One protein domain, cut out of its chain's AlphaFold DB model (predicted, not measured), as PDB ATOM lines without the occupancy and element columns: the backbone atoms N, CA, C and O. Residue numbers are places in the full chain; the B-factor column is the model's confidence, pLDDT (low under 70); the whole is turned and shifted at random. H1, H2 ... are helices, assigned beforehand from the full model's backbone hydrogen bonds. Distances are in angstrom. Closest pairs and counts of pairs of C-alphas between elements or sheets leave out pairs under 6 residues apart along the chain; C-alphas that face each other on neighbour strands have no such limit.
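AT A GLANCE: This is residues 43 to 160 of the 160 residues of an uncharacterized protein of Eumeta variegata (UniProt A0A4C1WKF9). Three helices stand side by side in the order H4, H5, H6, with H6 and H5 nearest the middle of the domain and H4 at its edge; short H1 and H2 lie by H6, and H3 by the first residues of H4. The 118 printed residues hold six named helices, H1 to H6 in chain order, and no named strand: all helix. The whole is compact, with radius of gyration of the C-alphas 14.8 A and spans 40 by 34 by 30 A.

HOW THE PARTS SIT: H4, residues 90 to 104, and H5, residues 111 to 123, form a hairpin, opposite ways at a shallow tilt of 24 degrees; their closest C-alphas, Leu 97 and Val 121, are 6.1 A apart. H5 touches H6, residues 145 to 158, the same way at 27 degrees, closest C-alphas Leu 116 and Ile 150, 5.7 A. H1, residues 43 to 49, and H2, residues 60 to 67, are close to H6 but not clearly touching, closest C-alphas Lys 43 and Trp 145, and Phe 62 and Tyr 151, both 7.5 A. H3, residues 81 to 87, and H4 meet only through their link. In H1 to H6 every O i to N i+4 pair is within hydrogen-bond range.

IN THESE COORDINATES: H4 spans 21.2 A from C-alpha 90 at (-13.191, 17.432, 67.165), H6 19.9 A to C-alpha 158 at (2.226, 18.023, 83.613), H5 18.2 A.

THE WHOLE: The printed part has no cut. Links H2 to H3 and H5 to H6 are long. Mean pLDDT of the printed part is 74.4; residues 50 to 58, 75 to 78, 128 to 132 and 136 to 160 are under 70.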
ATOM      1  N   LYS A  43     -12.574   3.497  88.962       74.06
ATOM      2  CA  LYS A  43     -11.699   2.502  89.578       74.06
ATOM      3  C   LYS A  43     -11.244   1.456  88.578       74.06
ATOM      4  O   LYS A  43     -10.041   1.280  88.416       74.06
ATOM      5  N   ALA A  44     -12.176   0.844  87.853       77.69
ATOM      6  CA  ALA A  44     -11.848  -0.151  86.840       77.69
ATOM      7  C   ALA A  44     -10.928   0.427  85.747       77.69
ATOM      8  O   ALA A  44      -9.924  -0.185  85.378       77.69
ATOM      9  N   VAL A  45     -11.201   1.643  85.261       76.56
ATOM     10  CA  VAL A  45     -10.339   2.313  84.269       76.56
ATOM     11  C   VAL A  45      -8.948   2.615  84.836       76.56
ATOM     12  O   VAL A  45      -7.946   2.496  84.132       76.56
ATOM     13  N   PHE A  46      -8.857   3.028  86.099       73.88
ATOM     14  CA  PHE A  46      -7.574   3.298  86.736       73.88
ATOM     15  C   PHE A  46      -6.769   2.015  86.931       73.88
ATOM     16  O   PHE A  46      -5.626   1.970  86.502       73.88
ATOM     17  N   GLU A  47      -7.362   0.963  87.493       75.12
ATOM     18  CA  GLU A  47      -6.689  -0.319  87.753       75.12
ATOM     19  C   GLU A  47      -6.256  -1.024  86.460       75.12
ATOM     20  O   GLU A  47      -5.198  -1.648  86.412       75.12
ATOM     21  N   THR A  48      -7.025  -0.873  85.376       77.62
ATOM     22  CA  THR A  48      -6.656  -1.430  84.063       77.62
ATOM     23  C   THR A  48      -5.506  -0.680  83.392       77.62
ATOM     24  O   THR A  48      -4.713  -1.293  82.673       77.62
ATOM     25  N   LYS A  49      -5.400   0.643  83.581       74.44
ATOM     26  CA  LYS A  49      -4.390   1.482  82.904       74.44
ATOM     27  C   LYS A  49      -3.144   1.732  83.746       74.44
ATOM     28  O   LYS A  49      -2.048   1.825  83.206       74.44
ATOM     29  N   VAL A  50      -3.303   1.827  85.058       69.75
ATOM     30  CA  VAL A  50      -2.236   2.035  86.031       69.75
ATOM     31  C   VAL A  50      -2.042   0.708  86.751       69.75
ATOM     32  O   VAL A  50      -2.735   0.410  87.717       69.75
ATOM     33  N   LYS A  51      -1.094  -0.102  86.264       66.00
ATOM     34  CA  LYS A  51      -0.742  -1.423  86.820       66.00
ATOM     35  C   LYS A  51      -0.033  -1.323  88.184       66.00
ATOM     36  O   LYS A  51       1.032  -1.900  88.378       66.00
ATOM     37  N   GLN A  52      -0.571  -0.548  89.122       61.69
ATOM     38  CA  GLN A  52      -0.078  -0.465  90.494       61.69
ATOM     39  C   GLN A  52      -1.039  -1.224  91.405       61.69
ATOM     40  O   GLN A  52      -2.052  -0.690  91.844       61.69
ATOM     41  N   ILE A  53      -0.708  -2.486  91.679       53.16
ATOM     42  CA  ILE A  53      -1.363  -3.271  92.725       53.16
ATOM     43  C   ILE A  53      -0.672  -2.899  94.032       53.16
ATOM     44  O   ILE A  53       0.480  -3.268  94.251       53.16
ATOM     45  N   THR A  54      -1.343  -2.143  94.897       56.88
ATOM     46  CA  THR A  54      -0.826  -1.878  96.242       56.88
ATOM     47  C   THR A  54      -1.902  -2.146  97.279       56.88
ATOM     48  O   THR A  54      -2.972  -1.549  97.228       56.88
ATOM     49  N   SER A  55      -1.582  -2.983  98.264       56.41
ATOM     50  CA  SER A  55      -2.337  -3.138  99.517       56.41
ATOM     51  C   SER A  55      -2.222  -1.912 100.439       56.41
ATOM     52  O   SER A  55      -2.903  -1.835 101.456       56.41
ATOM     53  N   SER A  56      -1.372  -0.944 100.078       61.22
ATOM     54  CA  SER A  56      -1.205   0.331 100.776       61.22
ATOM     55  C   SER A  56      -2.433   1.248 100.608       61.22
ATOM     56  O   SER A  56      -2.976   1.357  99.497       61.22
ATOM     57  N   PRO A  57      -2.846   1.966 101.674       60.72
ATOM     58  CA  PRO A  57      -3.888   2.989 101.588       60.72
ATOM     59  C   PRO A  57      -3.500   4.149 100.654       60.72
ATOM     60  O   PRO A  57      -4.384   4.714 100.009       60.72
ATOM     61  N   ASP A  58      -2.199   4.432 100.520       64.50
ATOM     62  CA  ASP A  58      -1.636   5.438  99.612       64.50
ATOM     63  C   ASP A  58      -1.209   4.826  98.269       64.50
ATOM     64  O   ASP A  58      -0.544   3.784  98.242       64.50
ATOM     65  N   ILE A  59      -1.493   5.523  97.159       70.62
ATOM     66  CA  ILE A  59      -0.980   5.163  95.827       70.62
ATOM     67  C   ILE A  59       0.402   5.808  95.594       70.62
ATOM     68  O   ILE A  59       0.507   7.041  95.631       70.62
ATOM     69  N   PRO A  60       1.443   5.028  95.243       75.12
ATOM     70  CA  PRO A  60       2.801   5.530  95.030       75.12
ATOM     71  C   PRO A  60       2.930   6.679  94.022       75.12
ATOM     72  O   PRO A  60       3.670   7.624  94.291       75.12
ATOM     73  N   ILE A  61       2.229   6.633  92.878       74.19
ATOM     74  CA  ILE A  61       2.316   7.711  91.873       74.19
ATOM     75  C   ILE A  61       1.830   9.052  92.431       74.19
ATOM     76  O   ILE A  61       2.481  10.075  92.232       74.19
ATOM     77  N   PHE A  62       0.741   9.048  93.199       73.81
ATOM     78  CA  PHE A  62       0.222  10.280  93.780       73.81
ATOM     79  C   PHE A  62       1.037  10.746  94.984       73.81
ATOM     80  O   PHE A  62       1.188  11.949  95.176       73.81
ATOM     81  N   LYS A  63       1.623   9.820  95.753       77.00
ATOM     82  CA  LYS A  63       2.590  10.169  96.800       77.00
ATOM     83  C   LYS A  63       3.792  10.909  96.207       77.00
ATOM     84  O   LYS A  63       4.113  11.993  96.672       77.00
ATOM     85  N   LYS A  64       4.381  10.388  95.126       79.19
ATOM     86  CA  LYS A  64       5.482  11.058  94.412       79.19
ATOM     87  C   LYS A  64       5.082  12.438  93.889       79.19
ATOM     88  O   LYS A  64       5.847  13.381  94.051       79.19
ATOM     89  N   LEU A  65       3.890  12.566  93.300       77.38
ATOM     90  CA  LEU A  65       3.371  13.853  92.826       77.38
ATOM     91  C   LEU A  65       3.232  14.864  93.971       77.38
ATOM     92  O   LEU A  65       3.657  16.006  93.840       77.38
ATOM     93  N   ARG A  66       2.662  14.433  95.100       79.88
ATOM     94  CA  ARG A  66       2.495  15.262  96.297       79.88
ATOM     95  C   ARG A  66       3.839  15.713  96.853       79.88
ATOM     96  O   ARG A  66       4.016  16.892  97.143       79.88
ATOM     97  N   ASP A  67       4.772  14.780  96.989       84.25
ATOM     98  CA  ASP A  67       6.083  15.044  97.571       84.25
ATOM     99  C   ASP A  67       6.918  15.963  96.645       84.25
ATOM    100  O   ASP A  67       7.661  16.812  97.131       84.25
ATOM    101  N   ASN A  68       6.725  15.876  95.318       84.19
ATOM    102  CA  ASN A  68       7.373  16.739  94.322       84.19
ATOM    103  C   ASN A  68       6.592  18.027  93.990       84.19
ATOM    104  O   ASN A  68       7.030  18.804  93.145       84.19
ATOM    105  N   TRP A  69       5.447  18.281  94.629       83.38
ATOM    106  CA  TRP A  69       4.532  19.357  94.225       83.38
ATOM    107  C   TRP A  69       5.187  20.740  94.182       83.38
ATOM    108  O   TRP A  69       4.930  21.521  93.273       83.38
ATOM    109  N   LYS A  70       6.076  21.032  95.140       84.25
ATOM    110  CA  LYS A  70       6.782  22.321  95.245       84.25
ATOM    111  C   LYS A  70       7.670  22.638  94.035       84.25
ATOM    112  O   LYS A  70       8.021  23.793  93.846       84.25
ATOM    113  N   ASN A  71       8.033  21.623  93.252       84.94
ATOM    114  CA  ASN A  71       8.892  21.751  92.078       84.94
ATOM    115  C   ASN A  71       8.091  21.830  90.767       84.94
ATOM    116  O   ASN A  71       8.686  21.911  89.696       84.94
ATOM    117  N   ILE A  72       6.756  21.762  90.829       79.50
ATOM    118  CA  ILE A  72       5.880  21.809  89.656       79.50
ATOM    119  C   ILE A  72       5.446  23.255  89.437       79.50
ATOM    120  O   ILE A  72       4.857  23.869  90.325       79.50
ATOM    121  N   ASN A  73       5.707  23.787  88.243       75.12
ATOM    122  CA  ASN A  73       5.184  25.088  87.853       75.12
ATOM    123  C   ASN A  73       3.700  24.951  87.482       75.12
ATOM    124  O   ASN A  73       3.362  24.509  86.388       75.12
ATOM    125  N   THR A  74       2.817  25.320  88.408       71.81
ATOM    126  CA  THR A  74       1.365  25.259  88.198       71.81
ATOM    127  C   THR A  74       0.822  26.380  87.319       71.81
ATOM    128  O   THR A  74      -0.324  26.288  86.888       71.81
ATOM    129  N   ASP A  75       1.616  27.419  87.051       68.75
ATOM    130  CA  ASP A  75       1.160  28.607  86.324       68.75
ATOM    131  C   ASP A  75       1.213  28.423  84.800       68.75
ATOM    132  O   ASP A  75       0.494  29.111  84.080       68.75
ATOM    133  N   ASN A  76       2.006  27.460  84.313       66.12
ATOM    134  CA  ASN A  76       2.222  27.186  82.887       66.12
ATOM    135  C   ASN A  76       1.918  25.726  82.518       66.12
ATOM    136  O   ASN A  76       2.665  25.099  81.771       66.12
ATOM    137  N   ILE A  77       0.852  25.151  83.074       67.56
ATOM    138  CA  ILE A  77       0.432  23.809  82.667       67.56
ATOM    139  C   ILE A  77      -0.283  23.910  81.323       67.56
ATOM    140  O   ILE A  77      -1.402  24.421  81.248       67.56
ATOM    141  N   GLU A  78       0.353  23.406  80.267       68.50
ATOM    142  CA  GLU A  78      -0.294  23.291  78.967       68.50
ATOM    143  C   GLU A  78      -1.324  22.150  78.986       68.50
ATOM    144  O   GLU A  78      -1.041  21.040  79.449       68.50
ATOM    145  N   PRO A  79      -2.549  22.380  78.490       70.00
ATOM    146  CA  PRO A  79      -3.484  21.294  78.268       70.00
ATOM    147  C   PRO A  79      -2.904  20.267  77.287       70.00
ATOM    148  O   PRO A  79      -2.371  20.660  76.247       70.00
ATOM    149  N   PRO A  80      -3.111  18.955  77.497       74.00
ATOM    150  CA  PRO A  80      -2.674  17.914  76.569       74.00
ATOM    151  C   PRO A  80      -3.608  17.830  75.346       74.00
ATOM    152  O   PRO A  80      -3.982  16.753  74.881       74.00
ATOM    153  N   LEU A  81      -4.005  18.984  74.802       79.06
ATOM    154  CA  LEU A  81      -4.979  19.125  73.728       79.06
ATOM    155  C   LEU A  81      -4.538  18.386  72.463       79.06
ATOM    156  O   LEU A  81      -5.365  17.768  71.795       79.06
ATOM    157  N   ASN A  82      -3.238  18.384  72.164       82.12
ATOM    158  CA  ASN A  82      -2.676  17.636  71.038       82.12
ATOM    159  C   ASN A  82      -2.921  16.128  71.184       82.12
ATOM    160  O   ASN A  82      -3.336  15.468  70.232       82.12
ATOM    161  N   PHE A  83      -2.744  15.587  72.394       82.12
ATOM    162  CA  PHE A  83      -3.034  14.184  72.685       82.12
ATOM    163  C   PHE A  83      -4.531  13.882  72.554       82.12
ATOM    164  O   PHE A  83      -4.906  12.858  71.979       82.12
ATOM    165  N   VAL A  84      -5.392  14.777  73.046       84.12
ATOM    166  CA  VAL A  84      -6.852  14.631  72.944       84.12
ATOM    167  C   VAL A  84      -7.299  14.636  71.484       84.12
ATOM    168  O   VAL A  84      -7.987  13.707  71.064       84.12
ATOM    169  N   LYS A  85      -6.873  15.629  70.695       85.81
ATOM    170  CA  LYS A  85      -7.220  15.762  69.271       85.81
ATOM    171  C   LYS A  85      -6.734  14.579  68.429       85.81
ATOM    172  O   LYS A  85      -7.385  14.227  67.453       85.81
ATOM    173  N   ALA A  86      -5.640  13.927  68.828       88.00
ATOM    174  CA  ALA A  86      -5.149  12.723  68.158       88.00
ATOM    175  C   ALA A  86      -6.044  11.483  68.369       88.00
ATOM    176  O   ALA A  86      -6.008  10.564  67.555       88.00
ATOM    177  N   HIS A  87      -6.845  11.438  69.442       86.69
ATOM    178  CA  HIS A  87      -7.624  10.249  69.828       86.69
ATOM    179  C   HIS A  87      -9.141  10.474  69.863       86.69
ATOM    180  O   HIS A  87      -9.908   9.511  69.929       86.69
ATOM    181  N   ILE A  88      -9.593  11.726  69.856       88.44
ATOM    182  CA  ILE A  88     -11.000  12.106  69.964       88.44
ATOM    183  C   ILE A  88     -11.332  13.069  68.828       88.44
ATOM    184  O   ILE A  88     -10.677  14.092  68.657       88.44
ATOM    185  N   ALA A  89     -12.384  12.748  68.070       92.19
ATOM    186  CA  ALA A  89     -12.879  13.608  67.002       92.19
ATOM    187  C   ALA A  89     -13.274  14.993  67.536       92.19
ATOM    188  O   ALA A  89     -13.923  15.104  68.579       92.19
ATOM    189  N   GLU A  90     -12.951  16.038  66.779       90.12
ATOM    190  CA  GLU A  90     -13.191  17.432  67.165       90.12
ATOM    191  C   GLU A  90     -14.666  17.720  67.473       90.12
ATOM    192  O   GLU A  90     -14.980  18.353  68.476       90.12
ATOM    193  N   THR A  91     -15.594  17.139  66.708       92.81
ATOM    194  CA  THR A  91     -17.042  17.250  66.964       92.81
ATOM    195  C   THR A  91     -17.445  16.739  68.349       92.81
ATOM    196  O   THR A  91     -18.332  17.302  68.992       92.81
ATOM    197  N   LYS A  92     -16.774  15.690  68.839       93.56
ATOM    198  CA  LYS A  92     -17.007  15.118  70.167       93.56
ATOM    199  C   LYS A  92     -16.344  15.940  71.270       93.56
ATOM    200  O   LYS A  92     -16.886  16.021  72.366       93.56
ATOM    201  N   ILE A  93     -15.200  16.563  70.991       90.56
ATOM    202  CA  ILE A  93     -14.572  17.521  71.913       90.56
ATOM    203  C   ILE A  93     -15.517  18.706  72.128       90.56
ATOM    204  O   ILE A  93     -15.824  19.040  73.271       90.56
ATOM    205  N   THR A  94     -16.054  19.277  71.048       92.88
ATOM    206  CA  THR A  94     -17.004  20.395  71.113       92.88
ATOM    207  C   THR A  94     -18.264  20.028  71.892       92.88
ATOM    208  O   THR A  94     -18.684  20.789  72.760       92.88
ATOM    209  N   SER A  95     -18.853  18.850  71.652       94.88
ATOM    210  CA  SER A  95     -20.054  18.435  72.389       94.88
ATOM    211  C   SER A  95     -19.794  18.211  73.881       94.88
ATOM    212  O   SER A  95     -20.626  18.587  74.707       94.88
ATOM    213  N   LEU A  96     -18.627  17.661  74.244       93.12
ATOM    214  CA  LEU A  96     -18.206  17.521  75.639       93.12
ATOM    215  C   LEU A  96     -17.974  18.879  76.307       93.12
ATOM    216  O   LEU A  96     -18.396  19.070  77.444       93.12
ATOM    217  N   LEU A  97     -17.345  19.831  75.613       92.69
ATOM    218  CA  LEU A  97     -17.150  21.188  76.126       92.69
ATOM    219  C   LEU A  97     -18.485  21.888  76.393       92.69
ATOM    220  O   LEU A  97     -18.654  22.465  77.466       92.69
ATOM    221  N   THR A  98     -19.441  21.794  75.464       95.00
ATOM    222  CA  THR A  98     -20.797  22.324  75.667       95.00
ATOM    223  C   THR A  98     -21.447  21.689  76.891       95.00
ATOM    224  O   THR A  98     -21.935  22.404  77.760       95.00
ATOM    225  N   PHE A  99     -21.384  20.359  77.007       94.50
ATOM    226  CA  PHE A  99     -21.925  19.638  78.156       94.50
ATOM    227  C   PHE A  99     -21.321  20.125  79.483       94.50
ATOM    228  O   PHE A  99     -22.061  20.481  80.394       94.50
ATOM    229  N   TYR A 100     -19.992  20.191  79.595       92.25
ATOM    230  CA  TYR A 100     -19.336  20.596  80.841       92.25
ATOM    231  C   TYR A 100     -19.605  22.054  81.220       92.25
ATOM    232  O   TYR A 100     -19.779  22.342  82.402       92.25
ATOM    233  N   LYS A 101     -19.688  22.967  80.247       91.31
ATOM    234  CA  LYS A 101     -20.060  24.364  80.511       91.31
ATOM    235  C   LYS A 101     -21.486  24.467  81.056       91.31
ATOM    236  O   LYS A 101     -21.682  25.088  82.094       91.31
ATOM    237  N   THR A 102     -22.443  23.760  80.452       92.62
ATOM    238  CA  THR A 102     -23.818  23.683  80.974       92.62
ATOM    239  C   THR A 102     -23.876  23.045  82.364       92.62
ATOM    240  O   THR A 102     -24.677  23.454  83.203       92.62
ATOM    241  N   GLU A 103     -23.022  22.058  82.656       91.00
ATOM    242  CA  GLU A 103     -22.926  21.509  84.009       91.00
ATOM    243  C   GLU A 103     -22.472  22.572  85.014       91.00
ATOM    244  O   GLU A 103     -23.079  22.652  86.077       91.00
ATOM    245  N   LEU A 104     -21.476  23.409  84.686       89.81
ATOM    246  CA  LEU A 104     -20.936  24.451  85.578       89.81
ATOM    247  C   LEU A 104     -21.929  25.570  85.923       89.81
ATOM    248  O   LEU A 104     -21.792  26.174  86.994       89.81
ATOM    249  N   GLU A 105     -22.913  25.809  85.055       90.62
ATOM    250  CA  GLU A 105     -24.002  26.781  85.233       90.62
ATOM    251  C   GLU A 105     -25.059  26.325  86.251       90.62
ATOM    252  O   GLU A 105     -25.899  27.118  86.683       90.62
ATOM    253  N   LYS A 106     -25.040  25.053  86.672       90.25
ATOM    254  CA  LYS A 106     -26.019  24.548  87.637       90.25
ATOM    255  C   LYS A 106     -25.907  25.286  88.979       90.25
ATOM    256  O   LYS A 106     -24.804  25.462  89.503       90.25
ATOM    257  N   PRO A 107     -27.050  25.622  89.611       84.31
ATOM    258  CA  PRO A 107     -27.076  26.414  90.841       84.31
ATOM    259  C   PRO A 107     -26.438  25.691  92.033       84.31
ATOM    260  O   PRO A 107     -25.961  26.333  92.964       84.31
ATOM    261  N   PHE A 108     -26.412  24.355  92.013       83.94
ATOM    262  CA  PHE A 108     -25.809  23.552  93.067       83.94
ATOM    263  C   PHE A 108     -24.896  22.474  92.482       83.94
ATOM    264  O   PHE A 108     -25.357  21.487  91.909       83.94
ATOM    265  N   ILE A 109     -23.590  22.656  92.675       80.25
ATOM    266  CA  ILE A 109     -22.552  21.673  92.367       80.25
ATOM    267  C   ILE A 109     -21.632  21.599  93.579       80.25
ATOM    268  O   ILE A 109     -21.142  22.625  94.053       80.25
ATOM    269  N   ARG A 110     -21.378  20.386  94.079       79.62
ATOM    270  CA  ARG A 110     -20.394  20.158  95.148       79.62
ATOM    271  C   ARG A 110     -19.011  20.611  94.664       79.62
ATOM    272  O   ARG A 110     -18.646  20.336  93.525       79.62
ATOM    273  N   ASN A 111     -18.233  21.273  95.516       78.75
ATOM    274  CA  ASN A 111     -16.978  21.919  95.102       78.75
ATOM    275  C   ASN A 111     -15.974  20.987  94.405       78.75
ATOM    276  O   ASN A 111     -15.319  21.395  93.456       78.75
ATOM    277  N   ASP A 112     -15.872  19.737  94.841       73.44
ATOM    278  CA  ASP A 112     -15.007  18.727  94.225       73.44
ATOM    279  C   ASP A 112     -15.514  18.256  92.846       73.44
ATOM    280  O   ASP A 112     -14.706  17.973  91.964       73.44
ATOM    281  N   TYR A 113     -16.834  18.195  92.619       79.38
ATOM    282  CA  TYR A 113     -17.396  17.957  91.282       79.38
ATOM    283  C   TYR A 113     -17.143  19.157  90.375       79.38
ATOM    284  O   TYR A 113     -16.786  18.965  89.217       79.38
ATOM    285  N   ARG A 114     -17.282  20.380  90.901       84.31
ATOM    286  CA  ARG A 114     -16.960  21.604  90.157       84.31
ATOM    287  C   ARG A 114     -15.501  21.587  89.705       84.31
ATOM    288  O   ARG A 114     -15.257  21.732  88.515       84.31
ATOM    289  N   GLU A 115     -14.570  21.313  90.617       80.31
ATOM    290  CA  GLU A 115     -13.136  21.214  90.310       80.31
ATOM    291  C   GLU A 115     -12.856  20.157  89.228       80.31
ATOM    292  O   GLU A 115     -12.123  20.420  88.277       80.31
ATOM    293  N   LEU A 116     -13.486  18.978  89.317       80.75
ATOM    294  CA  LEU A 116     -13.360  17.939  88.293       80.75
ATOM    295  C   LEU A 116     -13.877  18.399  86.920       80.75
ATOM    296  O   LEU A 116     -13.245  18.109  85.906       80.75
ATOM    297  N   VAL A 117     -15.015  19.093  86.870       85.88
ATOM    298  CA  VAL A 117     -15.593  19.587  85.613       85.88
ATOM    299  C   VAL A 117     -14.727  20.696  85.011       85.88
ATOM    300  O   VAL A 117     -14.444  20.647  83.817       85.88
ATOM    301  N   GLU A 118     -14.241  21.641  85.818       84.88
ATOM    302  CA  GLU A 118     -13.306  22.688  85.376       84.88
ATOM    303  C   GLU A 118     -12.017  22.075  84.803       84.88
ATOM    304  O   GLU A 118     -11.572  22.460  83.722       84.88
ATOM    305  N   LEU A 119     -11.464  21.047  85.458       80.81
ATOM    306  CA  LEU A 119     -10.324  20.282  84.943       80.81
ATOM    307  C   LEU A 119     -10.616  19.611  83.602       80.81
ATOM    308  O   LEU A 119      -9.761  19.625  82.720       80.81
ATOM    309  N   CYS A 120     -11.801  19.021  83.430       85.56
ATOM    310  CA  CYS A 120     -12.207  18.427  82.157       85.56
ATOM    311  C   CYS A 120     -12.310  19.477  81.042       85.56
ATOM    312  O   CYS A 120     -11.910  19.190  79.916       85.56
ATOM    313  N   VAL A 121     -12.808  20.683  81.340       87.50
ATOM    314  CA  VAL A 121     -12.864  21.795  80.376       87.50
ATOM    315  C   VAL A 121     -11.456  22.194  79.938       87.50
ATOM    316  O   VAL A 121     -11.182  22.196  78.737       87.50
ATOM    317  N   VAL A 122     -10.547  22.424  80.892       82.69
ATOM    318  CA  VAL A 122      -9.144  22.766  80.600       82.69
ATOM    319  C   VAL A 122      -8.467  21.655  79.799       82.69
ATOM    320  O   VAL A 122      -7.833  21.928  78.788       82.69
ATOM    321  N   PHE A 123      -8.652  20.388  80.185       81.88
ATOM    322  CA  PHE A 123      -8.065  19.227  79.503       81.88
ATOM    323  C   PHE A 123      -8.500  19.106  78.033       81.88
ATOM    324  O   PHE A 123      -7.733  18.649  77.189       81.88
ATOM    325  N   LEU A 124      -9.727  19.529  77.722       86.62
ATOM    326  CA  LEU A 124     -10.274  19.576  76.365       86.62
ATOM    327  C   LEU A 124      -9.927  20.870  75.609       86.62
ATOM    328  O   LEU A 124     -10.381  21.045  74.479       86.62
ATOM    329  N   GLY A 125      -9.119  21.758  76.196       82.50
ATOM    330  CA  GLY A 125      -8.697  23.023  75.591       82.50
ATOM    331  C   GLY A 125      -9.757  24.124  75.632       82.50
ATOM    332  O   GLY A 125      -9.702  25.044  74.822       82.50
ATOM    333  N   GLY A 126     -10.749  24.015  76.518       83.00
ATOM    334  CA  GLY A 126     -11.719  25.076  76.759       83.00
ATOM    335  C   GLY A 126     -11.255  26.044  77.845       83.00
ATOM    336  O   GLY A 126     -10.573  25.649  78.789       83.00
ATOM    337  N   ASP A 127     -11.692  27.297  77.744       78.25
ATOM    338  CA  ASP A 127     -11.479  28.295  78.792       78.25
ATOM    339  C   ASP A 127     -12.484  28.137  79.938       78.25
ATOM    340  O   ASP A 127     -13.676  27.880  79.721       78.25
ATOM    341  N   THR A 128     -12.000  28.348  81.161       67.56
ATOM    342  CA  THR A 128     -12.810  28.487  82.374       67.56
ATOM    343  C   THR A 128     -12.782  29.945  82.838       67.56
ATOM    344  O   THR A 128     -11.726  30.572  82.844       67.56
ATOM    345  N   GLU A 129     -13.926  30.497  83.258       63.34
ATOM    346  CA  GLU A 129     -14.016  31.891  83.744       63.34
ATOM    347  C   GLU A 129     -13.098  32.150  84.949       63.34
ATOM    348  O   GLU A 129     -12.513  33.222  85.102       63.34
ATOM    349  N   ASN A 130     -12.921  31.125  85.783       62.75
ATOM    350  CA  ASN A 130     -11.943  31.121  86.857       62.75
ATOM    351  C   ASN A 130     -10.633  30.527  86.342       62.75
ATOM    352  O   ASN A 130     -10.621  29.404  85.837       62.75
ATOM    353  N   LYS A 131      -9.510  31.229  86.537       64.88
ATOM    354  CA  LYS A 131      -8.182  30.616  86.392       64.88
ATOM    355  C   LYS A 131      -8.108  29.425  87.346       64.88
ATOM    356  O   LYS A 131      -8.160  29.618  88.564       64.88
ATOM    357  N   LEU A 132      -8.026  28.214  86.800       67.31
ATOM    358  CA  LEU A 132      -7.989  26.985  87.583       67.31
ATOM    359  C   LEU A 132      -6.772  27.011  88.518       67.31
ATOM    360  O   LEU A 132      -5.631  26.878  88.084       67.31
ATOM    361  N   LYS A 133      -7.008  27.189  89.821       70.25
ATOM    362  CA  LYS A 133      -5.952  27.101  90.837       70.25
ATOM    363  C   LYS A 133      -5.797  25.655  91.266       70.25
ATOM    364  O   LYS A 133      -6.544  25.172  92.118       70.25
ATOM    365  N   LEU A 134      -4.811  24.984  90.693       71.12
ATOM    366  CA  LEU A 134      -4.501  23.606  91.041       71.12
ATOM    367  C   LEU A 134      -3.957  23.528  92.466       71.12
ATOM    368  O   LEU A 134      -3.070  24.286  92.862       71.12
ATOM    369  N   ARG A 135      -4.509  22.603  93.249       72.00
ATOM    370  CA  ARG A 135      -4.130  22.393  94.647       72.00
ATOM    371  C   ARG A 135      -3.300  21.123  94.789       72.00
ATOM    372  O   ARG A 135      -3.553  20.155  94.067       72.00
ATOM    373  N   PRO A 136      -2.350  21.092  95.743       67.81
ATOM    374  CA  PRO A 136      -1.554  19.903  95.988       67.81
ATOM    375  C   PRO A 136      -2.433  18.694  96.306       67.81
ATOM    376  O   PRO A 136      -3.513  18.852  96.890       67.81
ATOM    377  N   PRO A 137      -1.952  17.479  95.997       65.81
ATOM    378  CA  PRO A 137      -2.637  16.268  96.364       65.81
ATOM    379  C   PRO A 137      -2.932  16.174  97.853       65.81
ATOM    380  O   PRO A 137      -2.016  16.111  98.673       65.81
ATOM    381  N   GLY A 138      -4.223  16.161  98.196       64.06
ATOM    382  CA  GLY A 138      -4.685  15.897  99.556       64.06
ATOM    383  C   GLY A 138      -4.431  14.444  99.978       64.06
ATOM    384  O   GLY A 138      -3.794  13.664  99.269       64.06
ATOM    385  N   ALA A 139      -4.958  14.040 101.135       59.34
ATOM    386  CA  ALA A 139      -4.899  12.641 101.564       59.34
ATOM    387  C   ALA A 139      -5.633  11.728 100.558       59.34
ATOM    388  O   ALA A 139      -6.864  11.735 100.466       59.34
ATOM    389  N   LEU A 140      -4.865  10.943  99.802       61.22
ATOM    390  CA  LEU A 140      -5.339  10.042  98.753       61.22
ATOM    391  C   LEU A 140      -5.567   8.637  99.301       61.22
ATOM    392  O   LEU A 140      -4.817   7.709  99.024       61.22
ATOM    393  N   HIS A 141      -6.655   8.487 100.052       58.34
ATOM    394  CA  HIS A 141      -7.118   7.177 100.495       58.34
ATOM    395  C   HIS A 141      -7.769   6.403  99.333       58.34
ATOM    396  O   HIS A 141      -8.387   7.002  98.449       58.34
ATOM    397  N   GLN A 142      -7.735   5.064  99.372       54.34
ATOM    398  CA  GLN A 142      -8.422   4.178  98.407       54.34
ATOM    399  C   GLN A 142      -9.922   4.457  98.215       54.34
ATOM    400  O   GLN A 142     -10.494   4.040  97.213       54.34
ATOM    401  N   ALA A 143     -10.547   5.183  99.143       49.50
ATOM    402  CA  ALA A 143     -11.971   5.505  99.141       49.50
ATOM    403  C   ALA A 143     -12.310   6.912  98.601       49.50
ATOM    404  O   ALA A 143     -13.483   7.242  98.493       49.50
ATOM    405  N   ARG A 144     -11.322   7.764  98.281       57.44
ATOM    406  CA  ARG A 144     -11.550   9.143  97.794       57.44
ATOM    407  C   ARG A 144     -11.212   9.248  96.306       57.44
ATOM    408  O   ARG A 144     -10.183   9.800  95.924       57.44
ATOM    409  N   TRP A 145     -12.062   8.670  95.456       61.69
ATOM    410  CA  TRP A 145     -11.780   8.479  94.025       61.69
ATOM    411  C   TRP A 145     -11.834   9.746  93.173       61.69
ATOM    412  O   TRP A 145     -11.093   9.844  92.197       61.69
ATOM    413  N   MET A 146     -12.630  10.741  93.561       59.53
ATOM    414  CA  MET A 146     -12.684  12.048  92.888       59.53
ATOM    415  C   MET A 146     -11.304  12.710  92.805       59.53
ATOM    416  O   MET A 146     -10.897  13.179  91.746       59.53
ATOM    417  N   ALA A 147     -10.529  12.615  93.888       56.72
ATOM    418  CA  ALA A 147      -9.144  13.062  93.933       56.72
ATOM    419  C   ALA A 147      -8.281  12.359  92.865       56.72
ATOM    420  O   ALA A 147      -7.456  12.984  92.213       56.72
ATOM    421  N   ARG A 148      -8.501  11.063  92.607       62.56
ATOM    422  CA  ARG A 148      -7.742  10.300  91.598       62.56
ATOM    423  C   ARG A 148      -8.068  10.733  90.172       62.56
ATOM    424  O   ARG A 148      -7.161  10.777  89.348       62.56
ATOM    425  N   ALA A 149      -9.332  11.042  89.881       60.03
ATOM    426  CA  ALA A 149      -9.736  11.573  88.579       60.03
ATOM    427  C   ALA A 149      -9.102  12.951  88.333       60.03
ATOM    428  O   ALA A 149      -8.476  13.163  87.295       60.03
ATOM    429  N   ILE A 150      -9.169  13.825  89.343       59.06
ATOM    430  CA  ILE A 150      -8.544  15.152  89.355       59.06
ATOM    431  C   ILE A 150      -7.033  15.052  89.096       59.06
ATOM    432  O   ILE A 150      -6.523  15.638  88.141       59.06
ATOM    433  N   TYR A 151      -6.310  14.236  89.870       60.91
ATOM    434  CA  TYR A 151      -4.855  14.130  89.730       60.91
ATOM    435  C   TYR A 151      -4.401  13.350  88.501       60.91
ATOM    436  O   TYR A 151      -3.306  13.601  88.012       60.91
ATOM    437  N   LYS A 152      -5.202  12.417  87.973       59.06
ATOM    438  CA  LYS A 152      -4.884  11.753  86.702       59.06
ATOM    439  C   LYS A 152      -4.931  12.749  85.545       59.06
ATOM    440  O   LYS A 152      -4.000  12.769  84.744       59.06
ATOM    441  N   ASN A 153      -5.986  13.560  85.480       55.28
ATOM    442  CA  ASN A 153      -6.105  14.607  84.466       55.28
ATOM    443  C   ASN A 153      -4.966  15.621  84.613       55.28
ATOM    444  O   ASN A 153      -4.323  15.958  83.630       55.28
ATOM    445  N   MET A 154      -4.635  16.000  85.848       57.88
ATOM    446  CA  MET A 154      -3.514  16.894  86.122       57.88
ATOM    447  C   MET A 154      -2.148  16.305  85.725       57.88
ATOM    448  O   MET A 154      -1.329  17.002  85.138       57.88
ATOM    449  N   PHE A 155      -1.889  15.025  86.012       57.06
ATOM    450  CA  PHE A 155      -0.627  14.368  85.656       57.06
ATOM    451  C   PHE A 155      -0.429  14.303  84.139       57.06
ATOM    452  O   PHE A 155       0.677  14.514  83.657       57.06
ATOM    453  N   ALA A 156      -1.502  14.042  83.393       56.53
ATOM    454  CA  ALA A 156      -1.463  14.043  81.936       56.53
ATOM    455  C   ALA A 156      -1.171  15.434  81.345       56.53
ATOM    456  O   ALA A 156      -0.605  15.489  80.262       56.53
ATOM    457  N   SER A 157      -1.495  16.520  82.054       51.31
ATOM    458  CA  SER A 157      -1.131  17.885  81.648       51.31
ATOM    459  C   SER A 157       0.276  18.317  82.092       51.31
ATOM    460  O   SER A 157       0.837  19.232  81.513       51.31
ATOM    461  N   ILE A 158       0.862  17.698  83.127       51.28
ATOM    462  CA  ILE A 158       2.226  18.023  83.613       51.28
ATOM    463  C   ILE A 158       3.312  17.204  82.897       51.28
ATOM    464  O   ILE A 158       4.464  17.620  82.837       51.28
ATOM    465  N   ALA A 159       2.983  15.999  82.429       48.03
ATOM    466  CA  ALA A 159       3.949  15.046  81.876       48.03
ATOM    467  C   ALA A 159       4.230  15.214  80.366       48.03
ATOM    468  O   ALA A 159       4.873  14.342  79.777       48.03
ATOM    469  N   THR A 160       3.741  16.293  79.755       38.81
ATOM    470  CA  THR A 160       3.979  16.707  78.361       38.81
ATOM    471  C   THR A 160       4.730  18.020  78.341       38.81
ATOM    472  O   THR A 160       5.695  18.109  77.555       38.81
TER     473      THR A 160